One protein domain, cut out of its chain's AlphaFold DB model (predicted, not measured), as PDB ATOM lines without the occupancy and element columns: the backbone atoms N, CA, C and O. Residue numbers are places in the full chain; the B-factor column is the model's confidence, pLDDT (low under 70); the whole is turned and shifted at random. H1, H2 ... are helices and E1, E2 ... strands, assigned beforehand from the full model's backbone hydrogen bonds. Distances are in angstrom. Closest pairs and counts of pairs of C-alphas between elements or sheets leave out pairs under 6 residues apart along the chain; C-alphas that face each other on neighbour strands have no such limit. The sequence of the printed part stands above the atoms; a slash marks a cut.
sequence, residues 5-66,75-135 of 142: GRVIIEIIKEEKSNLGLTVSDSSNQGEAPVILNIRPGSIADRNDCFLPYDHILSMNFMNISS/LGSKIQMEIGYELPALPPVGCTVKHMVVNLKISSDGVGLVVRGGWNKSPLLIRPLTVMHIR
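Overview. This is residues 5 to 66 and 75 to 135 of the 142 residues of the protein "PDZ domain-containing protein" of Schistosoma curassoni (UniProt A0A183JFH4). A twisted sheet of three long strands, E1, E5 and E4, makes a wall, with the small hairpin of E2 and E3 and the short helix H1 on one side of it, and a second hairpin, E6 and E7, near the end where E1 begins. Residues 92 to 103 of the link from E5 to E6 stick out as a wide loop. The printed part has 123 residues, under half of them in named elements, in the order E1 E2 E3 H1 E4 E5 E6 E7; the class is mostly strand and the sheets are antiparallel. It is only just loose, close to compact, with a radius of gyration of the C-alphas of 16.5 A and spans of 52 by 41 by 27 A.

Along the chain. E1, residues 5 to 14, begins at C-alpha 5 (-48.083, -40.464, -52.403) and is 28.9 A long. E2 is residues 21 to 23, E3 35 to 38 and H1 43 to 46. E4, residues 55 to 64, 26.0 A, bends by 55 degrees at residue 58. E5, residues 76 to 86, is 31.2 A long. E6 is residues 113 to 118; E7, residues 127 to 134, ends at C-alpha 134 (-61.565, -37.792, -38.751).

Arrangement. The sheet's order is E1, E5, E4. N 9 and O 81, 2.8 A, join E1 to E5 within hydrogen-bond range, as N 60 and O 80, 2.8 A, do for E5 and E4. In the hairpin of E2 and E3, N 22 and O 37 are 2.9 A apart; in that of E6 and E7, N 116 and O 130 are 2.9 A apart. The closest C-alphas of E3 and E4 are Ile 35 and His 55, 6.4 A; of E3 and H1, Ile 38 and Asp 45, 6.2 A; of E1 and E6, Gly 5 and Gly 117, 6.8 A. H1 is only just not on the sheet, with 4 pairs of C-alphas within 10 A. H1 is too short for any O i to N i+4 pair; its 1 O i to N i+3 pair is within range. E3 and E6 are apart.

Size, cuts and confidence. The C-alphas farthest apart, Ser 66 and Gly 94, are 55.9 A from each other. Residues 67 to 74 are not printed; C-alphas 66 and 75 are 7.8 A apart across this cut. The links E2 to E3 and E5 to E6 are long. The pLDDT is under 70 at residues 26 to 30, 64 to 66 and 75.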
ATOM      1  N   GLY A   5     -48.442 -41.847 -52.671       95.75
ATOM      2  CA  GLY A   5     -48.083 -40.464 -52.403       95.75
ATOM      3  C   GLY A   5     -47.022 -40.387 -51.311       95.75
ATOM      4  O   GLY A   5     -46.691 -41.387 -50.670       95.75
ATOM      5  N   ARG A   6     -46.474 -39.188 -51.107       95.69
ATOM      6  CA  ARG A   6     -45.516 -38.916 -50.035       95.69
ATOM      7  C   ARG A   6     -45.845 -37.611 -49.334       95.69
ATOM      8  O   ARG A   6     -46.391 -36.700 -49.958       95.69
ATOM      9  N   VAL A   7     -45.507 -37.525 -48.056       95.56
ATOM     10  CA  VAL A   7     -45.638 -36.312 -47.246       95.56
ATOM     11  C   VAL A   7     -44.433 -36.179 -46.326       95.56
ATOM     12  O   VAL A   7     -43.940 -37.172 -45.797       95.56
ATOM     13  N   ILE A   8     -43.955 -34.948 -46.152       96.12
ATOM     14  CA  ILE A   8     -42.936 -34.620 -45.158       96.12
ATOM     15  C   ILE A   8     -43.651 -34.011 -43.957       96.12
ATOM     16  O   ILE A   8     -44.434 -33.076 -44.111       96.12
ATOM     17  N   ILE A   9     -43.383 -34.557 -42.777       95.06
ATOM     18  CA  ILE A   9     -44.010 -34.170 -41.516       95.06
ATOM     19  C   ILE A   9     -42.911 -33.690 -40.579       95.06
ATOM     20  O   ILE A   9     -41.891 -34.360 -40.417       95.06
ATOM     21  N   GLU A  10     -43.129 -32.547 -39.939       93.94
ATOM     22  CA  GLU A  10     -42.244 -32.029 -38.901       93.94
ATOM     23  C   GLU A  10     -42.970 -32.020 -37.559       93.94
ATOM     24  O   GLU A  10     -44.024 -31.408 -37.421       93.94
ATOM     25  N   ILE A  11     -42.389 -32.686 -36.562       92.00
ATOM     26  CA  ILE A  11     -42.940 -32.784 -35.211       92.00
ATOM     27  C   ILE A  11     -41.930 -32.218 -34.228       92.00
ATOM     28  O   ILE A  11     -40.769 -32.623 -34.215       92.00
ATOM     29  N   ILE A  12     -42.385 -31.319 -33.363       89.62
ATOM     30  CA  ILE A  12     -41.623 -30.877 -32.198       89.62
ATOM     31  C   ILE A  12     -42.191 -31.601 -30.986       89.62
ATOM     32  O   ILE A  12     -43.394 -31.564 -30.736       89.62
ATOM     33  N   LYS A  13     -41.326 -32.284 -30.244       88.12
ATOM     34  CA  LYS A  13     -41.705 -33.027 -29.043       88.12
ATOM     35  C   LYS A  13     -40.707 -32.784 -27.923       88.12
ATOM     36  O   LYS A  13     -39.567 -32.412 -28.178       88.12
ATOM     37  N   GLU A  14     -41.085 -33.071 -26.686       87.62
ATOM     38  CA  GLU A  14     -40.115 -33.128 -25.587       87.62
ATOM     39  C   GLU A  14     -39.157 -34.311 -25.785       87.62
ATOM     40  O   GLU A  14     -39.568 -35.376 -26.267       87.62
ATOM     41  N   GLU A  15     -37.890 -34.161 -25.397       78.88
ATOM     42  CA  GLU A  15     -36.833 -35.149 -25.668       78.88
ATOM     43  C   GLU A  15     -37.208 -36.574 -25.217       78.88
ATOM     44  O   GLU A  15     -37.054 -37.530 -25.977       78.88
ATOM     45  N   LYS A  16     -37.833 -36.712 -24.040       81.00
ATOM     46  CA  LYS A  16     -38.202 -38.010 -23.442       81.00
ATOM     47  C   LYS A  16     -39.593 -38.530 -23.827       81.00
ATOM     48  O   LYS A  16     -39.972 -39.623 -23.416       81.00
ATOM     49  N   SER A  17     -40.366 -37.769 -24.603       88.56
ATOM     50  CA  SER A  17     -41.703 -38.190 -25.039       88.56
ATOM     51  C   SER A  17     -41.639 -39.159 -26.229       88.56
ATOM     52  O   SER A  17     -40.750 -39.055 -27.079       88.56
ATOM     53  N   ASN A  18     -42.582 -40.103 -26.302       92.12
ATOM     54  CA  ASN A  18     -42.754 -40.986 -27.460       92.12
ATOM     55  C   ASN A  18     -43.829 -40.448 -28.412       92.12
ATOM     56  O   ASN A  18     -44.777 -39.793 -27.983       92.12
ATOM     57  N   LEU A  19     -43.700 -40.761 -29.707       94.56
ATOM     58  CA  LEU A  19     -44.707 -40.378 -30.701       94.56
ATOM     59  C   LEU A  19     -46.033 -41.126 -30.508       94.56
ATOM     60  O   LEU A  19     -47.084 -40.569 -30.801       94.56
ATOM     61  N   GLY A  20     -45.993 -42.353 -29.977       96.62
ATOM     62  CA  GLY A  20     -47.165 -43.226 -29.854       96.62
ATOM     63  C   GLY A  20     -47.467 -44.047 -31.110       96.62
ATOM     64  O   GLY A  20     -48.609 -44.449 -31.301       96.62
ATOM     65  N   LEU A  21     -46.452 -44.288 -31.945       96.81
ATOM     66  CA  LEU A  21     -46.516 -45.190 -33.094       96.81
ATOM     67  C   LEU A  21     -46.049 -46.592 -32.691       96.81
ATOM     68  O   LEU A  21     -44.998 -46.734 -32.064       96.81
ATOM     69  N   THR A  22     -46.793 -47.611 -33.108       97.12
ATOM     70  CA  THR A  22     -46.311 -48.996 -33.183       97.12
ATOM     71  C   THR A  22     -45.962 -49.283 -34.636       97.12
ATOM     72  O   THR A  22     -46.798 -49.053 -35.510       97.12
ATOM     73  N   VAL A  23     -44.754 -49.776 -34.903       95.19
ATOM     74  CA  VAL A  23     -44.253 -50.043 -36.261       95.19
ATOM     75  C   VAL A  23     -43.942 -51.525 -36.450       95.19
ATOM     76  O   VAL A  23     -43.710 -52.233 -35.475       95.19
ATOM     77  N   SER A  24     -43.962 -51.995 -37.692       93.75
ATOM     78  CA  SER A  24     -43.589 -53.363 -38.047       93.75
ATOM     79  C   SER A  24     -42.104 -53.632 -37.800       93.75
ATOM     80  O   SER A  24     -41.267 -52.772 -38.082       93.75
ATOM     81  N   ASP A  25     -41.772 -54.860 -37.409       83.69
ATOM     82  CA  ASP A  25     -40.391 -55.334 -37.337       83.69
ATOM     83  C   ASP A  25     -39.833 -55.554 -38.755       83.69
ATOM     84  O   ASP A  25     -39.990 -56.622 -39.341       83.69
ATOM     85  N   SER A  26     -39.197 -54.540 -39.346       67.88
ATOM     86  CA  SER A  26     -38.675 -54.615 -40.724       67.88
ATOM     87  C   SER A  26     -37.176 -54.931 -40.816       67.88
ATOM     88  O   SER A  26     -36.548 -54.715 -41.854       67.88
ATOM     89  N   SER A  27     -36.574 -55.479 -39.754       56.84
ATOM     90  CA  SER A  27     -35.112 -55.570 -39.613       56.84
ATOM     91  C   SER A  27     -34.398 -56.435 -40.664       56.84
ATOM     92  O   SER A  27     -33.185 -56.316 -40.799       56.84
ATOM     93  N   ASN A  28     -35.112 -57.286 -41.415       54.69
ATOM     94  CA  ASN A  28     -34.486 -58.347 -42.216       54.69
ATOM     95  C   ASN A  28     -34.821 -58.350 -43.722       54.69
ATOM     96  O   ASN A  28     -34.327 -59.232 -44.420       54.69
ATOM     97  N   GLN A  29     -35.640 -57.428 -44.251       59.19
ATOM     98  CA  GLN A  29     -36.146 -57.548 -45.641       59.19
ATOM     99  C   GLN A  29     -35.966 -56.311 -46.536       59.19
ATOM    100  O   GLN A  29     -36.367 -56.340 -47.694       59.19
ATOM    101  N   GLY A  30     -35.335 -55.237 -46.048       69.81
ATOM    102  CA  GLY A  30     -35.140 -54.017 -46.847       69.81
ATOM    103  C   GLY A  30     -36.435 -53.250 -47.153       69.81
ATOM    104  O   GLY A  30     -36.408 -52.285 -47.913       69.81
ATOM    105  N   GLU A  31     -37.557 -53.658 -46.555       82.31
ATOM    106  CA  GLU A  31     -38.835 -52.958 -46.642       82.31
ATOM    107  C   GLU A  31     -38.899 -51.815 -45.618       82.31
ATOM    108  O   GLU A  31     -38.419 -51.929 -44.485       82.31
ATOM    109  N   ALA A  32     -39.493 -50.690 -46.022       88.50
ATOM    110  CA  ALA A  32     -39.701 -49.549 -45.135       88.50
ATOM    111  C   ALA A  32     -40.622 -49.947 -43.962       88.50
ATOM    112  O   ALA A  32     -41.668 -50.550 -44.222       88.50
ATOM    113  N   PRO A  33     -40.289 -49.597 -42.698       93.50
ATOM    114  CA  PRO A  33     -41.159 -49.861 -41.557       93.50
ATOM    115  C   PRO A  33     -42.572 -49.324 -41.793       93.50
ATOM    116  O   PRO A  33     -42.746 -48.193 -42.250       93.50
ATOM    117  N   VAL A  34     -43.580 -50.117 -41.448       95.06
ATOM    118  CA  VAL A  34     -44.994 -49.777 -41.620       95.06
ATOM    119  C   VAL A  34     -45.598 -49.417 -40.270       95.06
ATOM    120  O   VAL A  34     -45.371 -50.114 -39.282       95.06
ATOM    121  N   ILE A  35     -46.389 -48.349 -40.210       97.38
ATOM    122  CA  ILE A  35     -47.159 -47.994 -39.016       97.38
ATOM    123  C   ILE A  35     -48.284 -49.015 -38.850       97.38
ATOM    124  O   ILE A  35     -49.180 -49.108 -39.679       97.38
ATOM    125  N   LEU A  36     -48.259 -49.780 -37.766       97.62
ATOM    126  CA  LEU A  36     -49.277 -50.787 -37.467       97.62
ATOM    127  C   LEU A  36     -50.416 -50.216 -36.630       97.62
ATOM    128  O   LEU A  36     -51.571 -50.585 -36.815       97.62
ATOM    129  N   ASN A  37     -50.088 -49.331 -35.689       97.88
ATOM    130  CA  ASN A  37     -51.071 -48.728 -34.800       97.88
ATOM    131  C   ASN A  37     -50.627 -47.341 -34.334       97.88
ATOM    132  O   ASN A  37     -49.431 -47.056 -34.219       97.88
ATOM    133  N   ILE A  38     -51.610 -46.506 -34.006       98.06
ATOM    134  CA  ILE A  38     -51.417 -45.174 -33.440       98.06
ATOM    135  C   ILE A  38     -52.166 -45.140 -32.108       98.06
ATOM    136  O   ILE A  38     -53.364 -45.406 -32.052       98.06
ATOM    137  N   ARG A  39     -51.464 -44.838 -31.012       97.56
ATOM    138  CA  ARG A  39     -52.097 -44.741 -29.690       97.56
ATOM    139  C   ARG A  39     -53.011 -43.502 -29.644       97.56
ATOM    140  O   ARG A  39     -52.489 -42.402 -29.849       97.56
ATOM    141  N   PRO A  40     -54.303 -43.627 -29.291       95.69
ATOM    142  CA  PRO A  40     -55.194 -42.475 -29.136       95.69
ATOM    143  C   PRO A  40     -54.648 -41.437 -28.142       95.69
ATOM    144  O   PRO A  40     -54.053 -41.792 -27.120       95.69
ATOM    145  N   GLY A  41     -54.806 -40.152 -28.457       93.81
ATOM    146  CA  GLY A  41     -54.307 -39.017 -27.673       93.81
ATOM    147  C   GLY A  41     -52.782 -38.834 -27.692       93.81
ATOM    148  O   GLY A  41     -52.254 -37.929 -27.041       93.81
ATOM    149  N   SER A  42     -52.041 -39.679 -28.413       95.62
ATOM    150  CA  SER A  42     -50.591 -39.538 -28.552       95.62
ATOM    151  C   SER A  42     -50.192 -38.313 -29.377       95.62
ATOM    152  O   SER A  42     -51.032 -37.580 -29.894       95.62
ATOM    153  N   ILE A  43     -48.885 -38.061 -29.482       94.81
ATOM    154  CA  ILE A  43     -48.369 -36.985 -30.334       94.81
ATOM    155  C   ILE A  43     -48.703 -37.292 -31.797       94.81
ATOM    156  O   ILE A  43     -49.209 -36.418 -32.489       94.81
ATOM    157  N   ALA A  44     -48.475 -38.525 -32.259       95.56
ATOM    158  CA  ALA A  44     -48.762 -38.923 -33.633       95.56
ATOM    159  C   ALA A  44     -50.255 -38.826 -33.974       95.56
ATOM    160  O   ALA A  44     -50.589 -38.312 -35.037       95.56
ATOM    161  N   ASP A  45     -51.132 -39.250 -33.059       95.75
ATOM    162  CA  ASP A  45     -52.586 -39.126 -33.216       95.75
ATOM    163  C   ASP A  45     -52.995 -37.660 -33.420       95.75
ATOM    164  O   ASP A  45     -53.626 -37.299 -34.406       95.75
ATOM    165  N   ARG A  46     -52.518 -36.776 -32.540       94.19
ATOM    166  CA  ARG A  46     -52.850 -35.343 -32.547       94.19
ATOM    167  C   ARG A  46     -52.144 -34.522 -33.624       94.19
ATOM    168  O   ARG A  46     -52.424 -33.339 -33.757       94.19
ATOM    169  N   ASN A  47     -51.221 -35.116 -34.375       92.88
ATOM    170  CA  ASN A  47     -50.598 -34.439 -35.512       92.88
ATOM    171  C   ASN A  47     -51.458 -34.513 -36.779       92.88
ATOM    172  O   ASN A  47     -51.130 -33.837 -37.746       92.88
ATOM    173  N   ASP A  48     -52.517 -35.332 -36.804       95.31
ATOM    174  CA  ASP A  48     -53.425 -35.487 -37.949       95.31
ATOM    175  C   ASP A  48     -52.697 -35.808 -39.282       95.31
ATOM    176  O   ASP A  48     -53.174 -35.490 -40.371       95.31
ATOM    177  N   CYS A  49     -51.525 -36.454 -39.219       95.31
ATOM    178  CA  CYS A  49     -50.690 -36.727 -40.398       95.31
ATOM    179  C   CYS A  49     -50.524 -38.219 -40.720       95.31
ATOM    180  O   CYS A  49     -50.226 -38.564 -41.866       95.31
ATOM    181  N   PHE A  50     -50.707 -39.103 -39.737       97.06
ATOM    182  CA  PHE A  50     -50.409 -40.533 -39.850       97.06
ATOM    183  C   PHE A  50     -51.684 -41.363 -39.908       97.06
ATOM    184  O   PHE A  50     -52.682 -41.026 -39.274       97.06
ATOM    185  N   LEU A  51     -51.616 -42.488 -40.610       97.81
ATOM    186  CA  LEU A  51     -52.597 -43.564 -40.563       97.81
ATOM    187  C   LEU A  51     -51.886 -44.913 -40.420       97.81
ATOM    188  O   LEU A  51     -50.721 -45.048 -40.804       97.81
ATOM    189  N   PRO A  52     -52.575 -45.937 -39.891       97.75
ATOM    190  CA  PRO A  52     -52.126 -47.309 -40.054       97.75
ATOM    191  C   PRO A  52     -51.858 -47.628 -41.531       97.75
ATOM    192  O   PRO A  52     -52.561 -47.147 -42.418       97.75
ATOM    193  N   TYR A  53     -50.847 -48.460 -41.763       96.06
ATOM    194  CA  TYR A  53     -50.321 -48.885 -43.063       96.06
ATOM    195  C   TYR A  53     -49.528 -47.837 -43.853       96.06
ATOM    196  O   TYR A  53     -49.057 -48.122 -44.951       96.06
ATOM    197  N   ASP A  54     -49.298 -46.658 -43.283       97.44
ATOM    198  CA  ASP A  54     -48.301 -45.733 -43.810       97.44
ATOM    199  C   ASP A  54     -46.878 -46.298 -43.667       97.44
ATOM    200  O   ASP A  54     -46.523 -46.899 -42.650       97.44
ATOM    201  N   HIS A  55     -46.037 -46.039 -44.665       96.06
ATOM    202  CA  HIS A  55     -44.632 -46.438 -44.685       96.06
ATOM    203  C   HIS A  55     -43.738 -45.295 -44.210       96.06
ATOM    204  O   HIS A  55     -43.781 -44.193 -44.754       96.06
ATOM    205  N   ILE A  56     -42.863 -45.566 -43.247       95.12
ATOM    206  CA  ILE A  56     -41.838 -44.624 -42.798       95.12
ATOM    207  C   ILE A  56     -40.644 -44.744 -43.748       95.12
ATOM    208  O   ILE A  56     -39.852 -45.678 -43.646       95.12
ATOM    209  N   LEU A  57     -40.530 -43.812 -44.696       94.69
ATOM    210  CA  LEU A  57     -39.492 -43.845 -45.732       94.69
ATOM    211  C   LEU A  57     -38.161 -43.288 -45.224       94.69
ATOM    212  O   LEU A  57     -37.101 -43.810 -45.559       94.69
ATOM    213  N   SER A  58     -38.211 -42.229 -44.419       94.12
ATOM    214  CA  SER A  58     -37.037 -41.664 -43.754       94.12
ATOM    215  C   SER A  58     -37.429 -40.918 -42.479       94.12
ATOM    216  O   SER A  58     -38.571 -40.475 -42.321       94.12
ATOM    217  N   MET A  59     -36.483 -40.797 -41.547       91.88
ATOM    218  CA  MET A  59     -36.681 -40.113 -40.271       91.88
ATOM    219  C   MET A  59     -35.370 -39.477 -39.808       91.88
ATOM    220  O   MET A  59     -34.361 -40.162 -39.657       91.88
ATOM    221  N   ASN A  60     -35.409 -38.174 -39.542       90.06
ATOM    222  CA  ASN A  60     -34.285 -37.384 -39.059       90.06
ATOM    223  C   ASN A  60     -34.620 -36.782 -37.691       90.06
ATOM    224  O   ASN A  60     -35.705 -36.228 -37.500       90.06
ATOM    225  N   PHE A  61     -33.667 -36.843 -36.759       85.44
ATOM    226  CA  PHE A  61     -33.788 -36.292 -35.410       85.44
ATOM    227  C   PHE A  61     -32.814 -35.131 -35.224       85.44
ATOM    228  O   PHE A  61     -31.623 -35.269 -35.494       85.44
ATOM    229  N   MET A  62     -33.309 -33.999 -34.727       82.00
ATOM    230  CA  MET A  62     -32.489 -32.845 -34.368       82.00
ATOM    231  C   MET A  62     -32.813 -32.392 -32.948       82.00
ATOM    232  O   MET A  62     -33.970 -32.121 -32.617       82.00
ATOM    233  N   ASN A  63     -31.788 -32.286 -32.107       77.12
ATOM    234  CA  ASN A  63     -31.935 -31.726 -30.768       77.12
ATOM    235  C   ASN A  63     -32.012 -30.202 -30.860       77.12
ATOM    236  O   ASN A  63     -31.166 -29.570 -31.490       77.12
ATOM    237  N   ILE A  64     -33.024 -29.611 -30.226       69.94
ATOM    238  CA  ILE A  64     -33.170 -28.162 -30.130       69.94
ATOM    239  C   ILE A  64     -32.548 -27.744 -28.796       69.94
ATOM    240  O   ILE A  64     -33.227 -27.659 -27.773       69.94
ATOM    241  N   SER A  65     -31.234 -27.517 -28.775       60.41
ATOM    242  CA  SER A  65     -30.582 -26.887 -27.627       60.41
ATOM    243  C   SER A  65     -30.684 -25.372 -27.760       60.41
ATOM    244  O   SER A  65     -30.122 -24.783 -28.679       60.41
ATOM    245  N   SER A  66     -31.381 -24.720 -26.829       56.19
ATOM    246  CA  SER A  66     -31.311 -23.268 -26.684       56.19
ATOM    247  C   SER A  66     -29.913 -22.890 -26.176       56.19
ATOM    248  O   SER A  66     -29.623 -22.966 -24.973       56.19
ATOM    249  N   LEU A  75     -36.131 -28.717 -23.167       61.53
ATOM    250  CA  LEU A  75     -35.310 -29.435 -24.142       61.53
ATOM    251  C   LEU A  75     -36.234 -30.177 -25.122       61.53
ATOM    252  O   LEU A  75     -36.808 -31.222 -24.804       61.53
ATOM    253  N   GLY A  76     -36.441 -29.575 -26.291       73.88
ATOM    254  CA  GLY A  76     -37.240 -30.143 -27.373       73.88
ATOM    255  C   GLY A  76     -36.385 -30.918 -28.375       73.88
ATOM    256  O   GLY A  76     -35.219 -30.601 -28.609       73.88
ATOM    257  N   SER A  77     -36.987 -31.906 -29.023       84.56
ATOM    258  CA  SER A  77     -36.454 -32.572 -30.207       84.56
ATOM    259  C   SER A  77     -37.363 -32.262 -31.393       84.56
ATOM    260  O   SER A  77     -38.586 -32.400 -31.296       84.56
ATOM    261  N   LYS A  78     -36.769 -31.875 -32.521       90.12
ATOM    262  CA  LYS A  78     -37.441 -31.817 -33.819       90.12
ATOM    263  C   LYS A  78     -37.247 -33.153 -34.525       90.12
ATOM    264  O   LYS A  78     -36.123 -33.637 -34.647       90.12
ATOM    265  N   ILE A  79     -38.337 -33.728 -35.007       92.56
ATOM    266  CA  ILE A  79     -38.344 -34.915 -35.853       92.56
ATOM    267  C   ILE A  79     -38.878 -34.496 -37.215       92.56
ATOM    268  O   ILE A  79     -39.947 -33.899 -37.293       92.56
ATOM    269  N   GLN A  80     -38.154 -34.823 -38.277       95.44
ATOM    270  CA  GLN A  80     -38.652 -34.721 -39.644       95.44
ATOM    271  C   GLN A  80     -38.795 -36.133 -40.209       95.44
ATOM    272  O   GLN A  80     -37.847 -36.911 -40.159       95.44
ATOM    273  N   MET A  81     -39.975 -36.470 -40.721       95.94
ATOM    274  CA  MET A  81     -40.274 -37.776 -41.308       95.94
ATOM    275  C   MET A  81     -40.776 -37.617 -42.736       95.94
ATOM    276  O   MET A  81     -41.628 -36.769 -42.989       95.94
ATOM    277  N   GLU A  82     -40.309 -38.468 -43.644       97.12
ATOM    278  CA  GLU A  82     -40.961 -38.687 -44.935       97.12
ATOM    279  C   GLU A  82     -41.811 -39.953 -44.836       97.12
ATOM    280  O   GLU A  82     -41.301 -41.042 -44.559       97.12
ATOM    281  N   ILE A  83     -43.111 -39.803 -45.063       97.12
ATOM    282  CA  ILE A  83     -44.081 -40.890 -45.022       97.12
ATOM    283  C   ILE A  83     -44.593 -41.169 -46.429       97.12
ATOM    284  O   ILE A  83     -44.988 -40.252 -47.150       97.12
ATOM    285  N   GLY A  84     -44.594 -42.443 -46.810       96.69
ATOM    286  CA  GLY A  84     -45.228 -42.961 -48.013       96.69
ATOM    287  C   GLY A  84     -46.607 -43.516 -47.687       96.69
ATOM    288  O   GLY A  84     -46.781 -44.190 -46.676       96.69
ATOM    289  N   TYR A  85     -47.582 -43.255 -48.549       96.81
ATOM    290  CA  TYR A  85     -48.955 -43.680 -48.313       96.81
ATOM    291  C   TYR A  85     -49.693 -44.049 -49.584       96.81
ATOM    292  O   TYR A  85     -49.406 -43.503 -50.647       96.81
ATOM    293  N   GLU A  86     -50.684 -44.926 -49.477       96.12
ATOM    294  CA  GLU A  86     -51.540 -45.256 -50.611       96.12
ATOM    295  C   GLU A  86     -52.405 -44.053 -51.014       96.12
ATOM    296  O   GLU A  86     -53.091 -43.438 -50.194       96.12
ATOM    297  N   LEU A  87     -52.356 -43.688 -52.296       96.81
ATOM    298  CA  LEU A  87     -53.157 -42.597 -52.838       96.81
ATOM    299  C   LEU A  87     -54.652 -42.926 -52.727       96.81
ATOM    300  O   LEU A  87     -55.048 -44.040 -53.075       96.81
ATOM    301  N   PRO A  88     -55.508 -41.954 -52.349       95.81
ATOM    302  CA  PRO A  88     -56.947 -42.176 -52.329       95.81
ATOM    303  C   PRO A  88     -57.459 -42.619 -53.703       95.81
ATOM    304  O   PRO A  88     -56.908 -42.249 -54.749       95.81
ATOM    305  N   ALA A  89     -58.540 -43.396 -53.703       92.81
ATOM    306  CA  ALA A  89     -59.215 -43.780 -54.932       92.81
ATOM    307  C   ALA A  89     -59.697 -42.537 -55.695       92.81
ATOM    308  O   ALA A  89     -60.088 -41.525 -55.106       92.81
ATOM    309  N   LEU A  90     -59.672 -42.615 -57.025       91.81
ATOM    310  CA  LEU A  90     -60.307 -41.594 -57.848       91.81
ATOM    311  C   LEU A  90     -61.831 -41.674 -57.670       91.81
ATOM    312  O   LEU A  90     -62.369 -42.779 -57.551       91.81
ATOM    313  N   PRO A  91     -62.534 -40.529 -57.667       88.44
ATOM    314  CA  PRO A  91     -63.984 -40.534 -57.618       88.44
ATOM    315  C   PRO A  91     -64.548 -41.278 -58.843       88.44
ATOM    316  O   PRO A  91     -63.999 -41.147 -59.942       88.44
ATOM    317  N   PRO A  92     -65.640 -42.047 -58.683       88.81
ATOM    318  CA  PRO A  92     -66.300 -42.703 -59.803       88.81
ATOM    319  C   PRO A  92     -66.740 -41.705 -60.879       88.81
ATOM    320  O   PRO A  92     -67.104 -40.559 -60.592       88.81
ATOM    321  N   VAL A  93     -66.753 -42.166 -62.128       89.94
ATOM    322  CA  VAL A  93     -67.228 -41.367 -63.263       89.94
ATOM    323  C   VAL A  93     -68.708 -41.019 -63.066       89.94
ATOM    324  O   VAL A  93     -69.507 -41.879 -62.705       89.94
ATOM    325  N   GLY A  94     -69.069 -39.757 -63.310       89.12
ATOM    326  CA  GLY A  94     -70.457 -39.286 -63.226       89.12
ATOM    327  C   GLY A  94     -70.940 -38.920 -61.819       89.12
ATOM    328  O   GLY A  94     -72.133 -38.690 -61.636       89.12
ATOM    329  N   CYS A  95     -70.052 -38.843 -60.821       86.00
ATOM    330  CA  CYS A  95     -70.439 -38.342 -59.502       86.00
ATOM    331  C   CYS A  95     -70.912 -36.876 -59.572       86.00
ATOM    332  O   CYS A  95     -70.358 -36.054 -60.303       86.00
ATOM    333  N   THR A  96     -71.951 -36.543 -58.805       87.69
ATOM    334  CA  THR A  96     -72.399 -35.154 -58.644       87.69
ATOM    335  C   THR A  96     -71.643 -34.518 -57.486       87.69
ATOM    336  O   THR A  96     -71.581 -35.087 -56.396       87.69
ATOM    337  N   VAL A  97     -71.082 -33.333 -57.707       87.38
ATOM    338  CA  VAL A  97     -70.365 -32.581 -56.672       87.38
ATOM    339  C   VAL A  97     -71.339 -31.649 -55.957       87.38
ATOM    340  O   VAL A  97     -72.048 -30.872 -56.594       87.38
ATOM    341  N   LYS A  98     -71.354 -31.701 -54.623       90.81
ATOM    342  CA  LYS A  98     -72.034 -30.718 -53.774       90.81
ATOM    343  C   LYS A  98     -70.989 -29.922 -53.006       90.81
ATOM    344  O   LYS A  98     -70.085 -30.499 -52.409       90.81
ATOM    345  N   HIS A  99     -71.152 -28.607 -52.985       90.12
ATOM    346  CA  HIS A  99     -70.315 -27.722 -52.188       90.12
ATOM    347  C   HIS A  99     -70.996 -27.416 -50.851       90.12
ATOM    348  O   HIS A  99     -72.198 -27.154 -50.796       90.12
ATOM    349  N   MET A 100     -70.217 -27.457 -49.774       93.00
ATOM    350  CA  MET A 100     -70.619 -27.065 -48.425       93.00
ATOM    351  C   MET A 100     -69.452 -26.323 -47.778       93.00
ATOM    352  O   MET A 100     -68.299 -26.701 -47.969       93.00
ATOM    353  N   VAL A 101     -69.760 -25.277 -47.013       94.62
ATOM    354  CA  VAL A 101     -68.774 -24.588 -46.179       94.62
ATOM    355  C   VAL A 101     -68.817 -25.196 -44.782       94.62
ATOM    356  O   VAL A 101     -69.872 -25.212 -44.154       94.62
ATOM    357  N   VAL A 102     -67.668 -25.677 -44.311       92.62
ATOM    358  CA  VAL A 102     -67.474 -26.192 -42.951       92.62
ATOM    359  C   VAL A 102     -66.466 -25.286 -42.253       92.62
ATOM    360  O   VAL A 102     -65.353 -25.105 -42.744       92.62
ATOM    361  N   ASN A 103     -66.862 -24.694 -41.127       93.38
ATOM    362  CA  ASN A 103     -65.999 -23.816 -40.339       93.38
ATOM    363  C   ASN A 103     -65.426 -24.601 -39.160       93.38
ATOM    364  O   ASN A 103     -66.174 -24.990 -38.269       93.38
ATOM    365  N   LEU A 104     -64.107 -24.802 -39.146       91.94
ATOM    366  CA  LEU A 104     -63.409 -25.515 -38.077       91.94
ATOM    367  C   LEU A 104     -62.529 -24.554 -37.285       91.94
ATOM    368  O   LEU A 104     -61.805 -23.735 -37.854       91.94
ATOM    369  N   LYS A 105     -62.557 -24.680 -35.958       89.50
ATOM    370  CA  LYS A 105     -61.640 -23.955 -35.079       89.50
ATOM    371  C   LYS A 105     -60.371 -24.780 -34.893       89.50
ATOM    372  O   LYS A 105     -60.419 -25.870 -34.331       89.50
ATOM    373  N   ILE A 106     -59.241 -24.242 -35.339       86.69
ATOM    374  CA  ILE A 106     -57.934 -24.877 -35.149       86.69
ATOM    375  C   ILE A 106     -57.566 -24.820 -33.661       86.69
ATOM    376  O   ILE A 106     -57.606 -23.752 -33.044       86.69
ATOM    377  N   SER A 107     -57.230 -25.975 -33.086       81.56
ATOM    378  CA  SER A 107     -56.689 -26.099 -31.730       81.56
ATOM    379  C   SER A 107     -55.163 -26.250 -31.765       81.56
ATOM    380  O   SER A 107     -54.576 -26.354 -32.841       81.56
ATOM    381  N   SER A 108     -54.501 -26.287 -30.604       79.12
ATOM    382  CA  SER A 108     -53.060 -26.595 -30.540       79.12
ATOM    383  C   SER A 108     -52.717 -27.976 -31.109       79.12
ATOM    384  O   SER A 108     -51.602 -28.183 -31.573       79.12
ATOM    385  N   ASP A 109     -53.688 -28.890 -31.096       81.62
ATOM    386  CA  ASP A 109     -53.567 -30.291 -31.499       81.62
ATOM    387  C   ASP A 109     -54.186 -30.528 -32.893       81.62
ATOM    388  O   ASP A 109     -54.733 -31.594 -33.174       81.62
ATOM    389  N   GLY A 110     -54.195 -29.493 -33.739       84.44
ATOM    390  CA  GLY A 110     -54.759 -29.553 -35.086       84.44
ATOM    391  C   GLY A 110     -56.285 -29.436 -35.133       84.44
ATOM    392  O   GLY A 110     -56.926 -28.858 -34.242       84.44
ATOM    393  N   VAL A 111     -56.861 -29.941 -36.228       93.50
ATOM    394  CA  VAL A 111     -58.313 -29.922 -36.507       93.50
ATOM    395  C   VAL A 111     -58.945 -31.309 -36.458       93.50
ATOM    396  O   VAL A 111     -60.163 -31.400 -36.344       93.50
ATOM    397  N   GLY A 112     -58.143 -32.372 -36.510       95.75
ATOM    398  CA  GLY A 112     -58.596 -33.757 -36.537       95.75
ATOM    399  C   GLY A 112     -58.723 -34.384 -37.914       95.75
ATOM    400  O   GLY A 112     -59.417 -35.385 -38.035       95.75
ATOM    401  N   LEU A 113     -58.132 -33.802 -38.959       96.69
ATOM    402  CA  LEU A 113     -58.307 -34.270 -40.336       96.69
ATOM    403  C   LEU A 113     -56.999 -34.803 -40.907       96.69
ATOM    404  O   LEU A 113     -56.086 -34.023 -41.164       96.69
ATOM    405  N   VAL A 114     -56.955 -36.099 -41.226       97.31
ATOM    406  CA  VAL A 114     -55.882 -36.628 -42.076       97.31
ATOM    407  C   VAL A 114     -56.294 -36.479 -43.534       97.31
ATOM    408  O   VAL A 114     -57.248 -37.118 -43.982       97.31
ATOM    409  N   VAL A 115     -55.574 -35.652 -44.291       96.81
ATOM    410  CA  VAL A 115     -55.841 -35.402 -45.717       96.81
ATOM    411  C   VAL A 115     -54.747 -36.026 -46.580       96.81
ATOM    412  O   VAL A 115     -53.564 -35.931 -46.261       96.81
ATOM    413  N   ARG A 116     -55.135 -36.660 -47.692       97.44
ATOM    414  CA  ARG A 116     -54.222 -37.276 -48.671       97.44
ATOM    415  C   ARG A 116     -54.565 -36.860 -50.098       97.44
ATOM    416  O   ARG A 116     -55.638 -36.323 -50.361       97.44
ATOM    417  N   GLY A 117     -53.650 -37.141 -51.022       96.31
ATOM    418  CA  GLY A 117     -53.796 -36.783 -52.429       96.31
ATOM    419  C   GLY A 117     -53.282 -35.377 -52.727       96.31
ATOM    420  O   GLY A 117     -52.346 -34.902 -52.089       96.31
ATOM    421  N   GLY A 118     -53.876 -34.722 -53.719       95.69
ATOM    422  CA  GLY A 118     -53.434 -33.427 -54.222       95.69
ATOM    423  C   GLY A 118     -52.601 -33.519 -55.502       95.69
ATOM    424  O   GLY A 118     -52.593 -34.520 -56.226       95.69
ATOM    425  N   TRP A 119     -51.932 -32.409 -55.808       95.06
ATOM    426  CA  TRP A 119     -51.164 -32.246 -57.036       95.06
ATOM    427  C   TRP A 119     -49.840 -33.021 -57.001       95.06
ATOM    428  O   TRP A 119     -49.173 -33.115 -55.972       95.06
ATOM    429  N   ASN A 120     -49.431 -33.538 -58.158       94.31
ATOM    430  CA  ASN A 120     -48.161 -34.218 -58.358       94.31
ATOM    431  C   ASN A 120     -47.626 -33.924 -59.768       94.31
ATOM    432  O   ASN A 120     -48.405 -33.743 -60.702       94.31
ATOM    433  N   LYS A 121     -46.297 -33.929 -59.937       93.38
ATOM    434  CA  LYS A 121     -45.651 -33.776 -61.253       93.38
ATOM    435  C   LYS A 121     -46.029 -34.895 -62.226       93.38
ATOM    436  O   LYS A 121     -46.091 -34.651 -63.424       93.38
ATOM    437  N   SER A 122     -46.251 -36.108 -61.720       94.38
ATOM    438  CA  SER A 122     -46.745 -37.232 -62.511       94.38
ATOM    439  C   SER A 122     -48.277 -37.202 -62.549       94.38
ATOM    440  O   SER A 122     -48.899 -37.401 -61.500       94.38
ATOM    441  N   PRO A 123     -48.910 -37.016 -63.724       93.19
ATOM    442  CA  PRO A 123     -50.369 -36.938 -63.830       93.19
ATOM    443  C   PRO A 123     -51.099 -38.168 -63.277       93.19
ATOM    444  O   PRO A 123     -52.184 -38.047 -62.720       93.19
ATOM    445  N   LEU A 124     -50.476 -39.350 -63.358       92.06
ATOM    446  CA  LEU A 124     -51.042 -40.609 -62.855       92.06
ATOM    447  C   LEU A 124     -51.144 -40.660 -61.320       92.06
ATOM    448  O   LEU A 124     -51.914 -41.456 -60.773       92.06
ATOM    449  N   LEU A 125     -50.383 -39.814 -60.622       94.69
ATOM    450  CA  LEU A 125     -50.359 -39.727 -59.161       94.69
ATOM    451  C   LEU A 125     -51.225 -38.584 -58.618       94.69
ATOM    452  O   LEU A 125     -51.389 -38.476 -57.406       94.69
ATOM    453  N   ILE A 126     -51.795 -37.744 -59.487       95.31
ATOM    454  CA  ILE A 126     -52.693 -36.671 -59.056       95.31
ATOM    455  C   ILE A 126     -53.969 -37.289 -58.486       95.31
ATOM    456  O   ILE A 126     -54.563 -38.197 -59.076       95.31
ATOM    457  N   ARG A 127     -54.399 -36.783 -57.333       95.50
ATOM    458  CA  ARG A 127     -55.672 -37.127 -56.696       95.50
ATOM    459  C   ARG A 127     -56.362 -35.864 -56.190       95.50
ATOM    460  O   ARG A 127     -55.677 -34.875 -55.930       95.50
ATOM    461  N   PRO A 128     -57.691 -35.872 -56.000       93.81
ATOM    462  CA  PRO A 128     -58.318 -34.853 -55.165       93.81
ATOM    463  C   PRO A 128     -57.680 -34.841 -53.767       93.81
ATOM    464  O   PRO A 128     -57.132 -35.851 -53.320       93.81
ATOM    465  N   LEU A 129     -57.739 -33.695 -53.088       95.38
ATOM    466  CA  LEU A 129     -57.477 -33.652 -51.651       95.38
ATOM    467  C   LEU A 129     -58.647 -34.337 -50.947       95.38
ATOM    468  O   LEU A 129     -59.776 -33.854 -51.004       95.38
ATOM    469  N   THR A 130     -58.367 -35.466 -50.311       96.00
ATOM    470  CA  THR A 130     -59.374 -36.335 -49.711       96.00
ATOM    471  C   THR A 130     -59.132 -36.428 -48.216       96.00
ATOM    472  O   THR A 130     -58.034 -36.782 -47.788       96.00
ATOM    473  N   VAL A 131     -60.162 -36.136 -47.422       96.88
ATOM    474  CA  VAL A 131     -60.176 -36.456 -45.990       96.88
ATOM    475  C   VAL A 131     -60.263 -37.975 -45.854       96.88
ATOM    476  O   VAL A 131     -61.255 -38.578 -46.253       96.88
ATOM    477  N   MET A 132     -59.214 -38.585 -45.317       97.25
ATOM    478  CA  MET A 132     -59.102 -40.035 -45.142       97.25
ATOM    479  C   MET A 132     -59.581 -40.493 -43.770       97.25
ATOM    480  O   MET A 132     -60.006 -41.634 -43.610       97.25
ATOM    481  N   HIS A 133     -59.480 -39.615 -42.774       97.50
ATOM    482  CA  HIS A 133     -59.835 -39.921 -41.399       97.50
ATOM    483  C   HIS A 133     -60.209 -38.650 -40.640       97.50
ATOM    484  O   HIS A 133     -59.590 -37.601 -40.844       97.50
ATOM    485  N   ILE A 134     -61.198 -38.785 -39.757       97.25
ATOM    486  CA  ILE A 134     -61.565 -37.792 -38.751       97.25
ATOM    487  C   ILE A 134     -61.194 -38.384 -37.394       97.25
ATOM    488  O   ILE A 134     -61.727 -39.425 -37.003       97.25
ATOM    489  N   ARG A 135     -60.255 -37.742 -36.699       95.88
ATOM    490  CA  ARG A 135     -59.815 -38.165 -35.370       95.88
ATOM    491  C   ARG A 135     -60.940 -37.944 -34.365       95.88
ATOM    492  O   ARG A 135     -61.494 -36.849 -34.288       95.88
TER     493      ARG A 135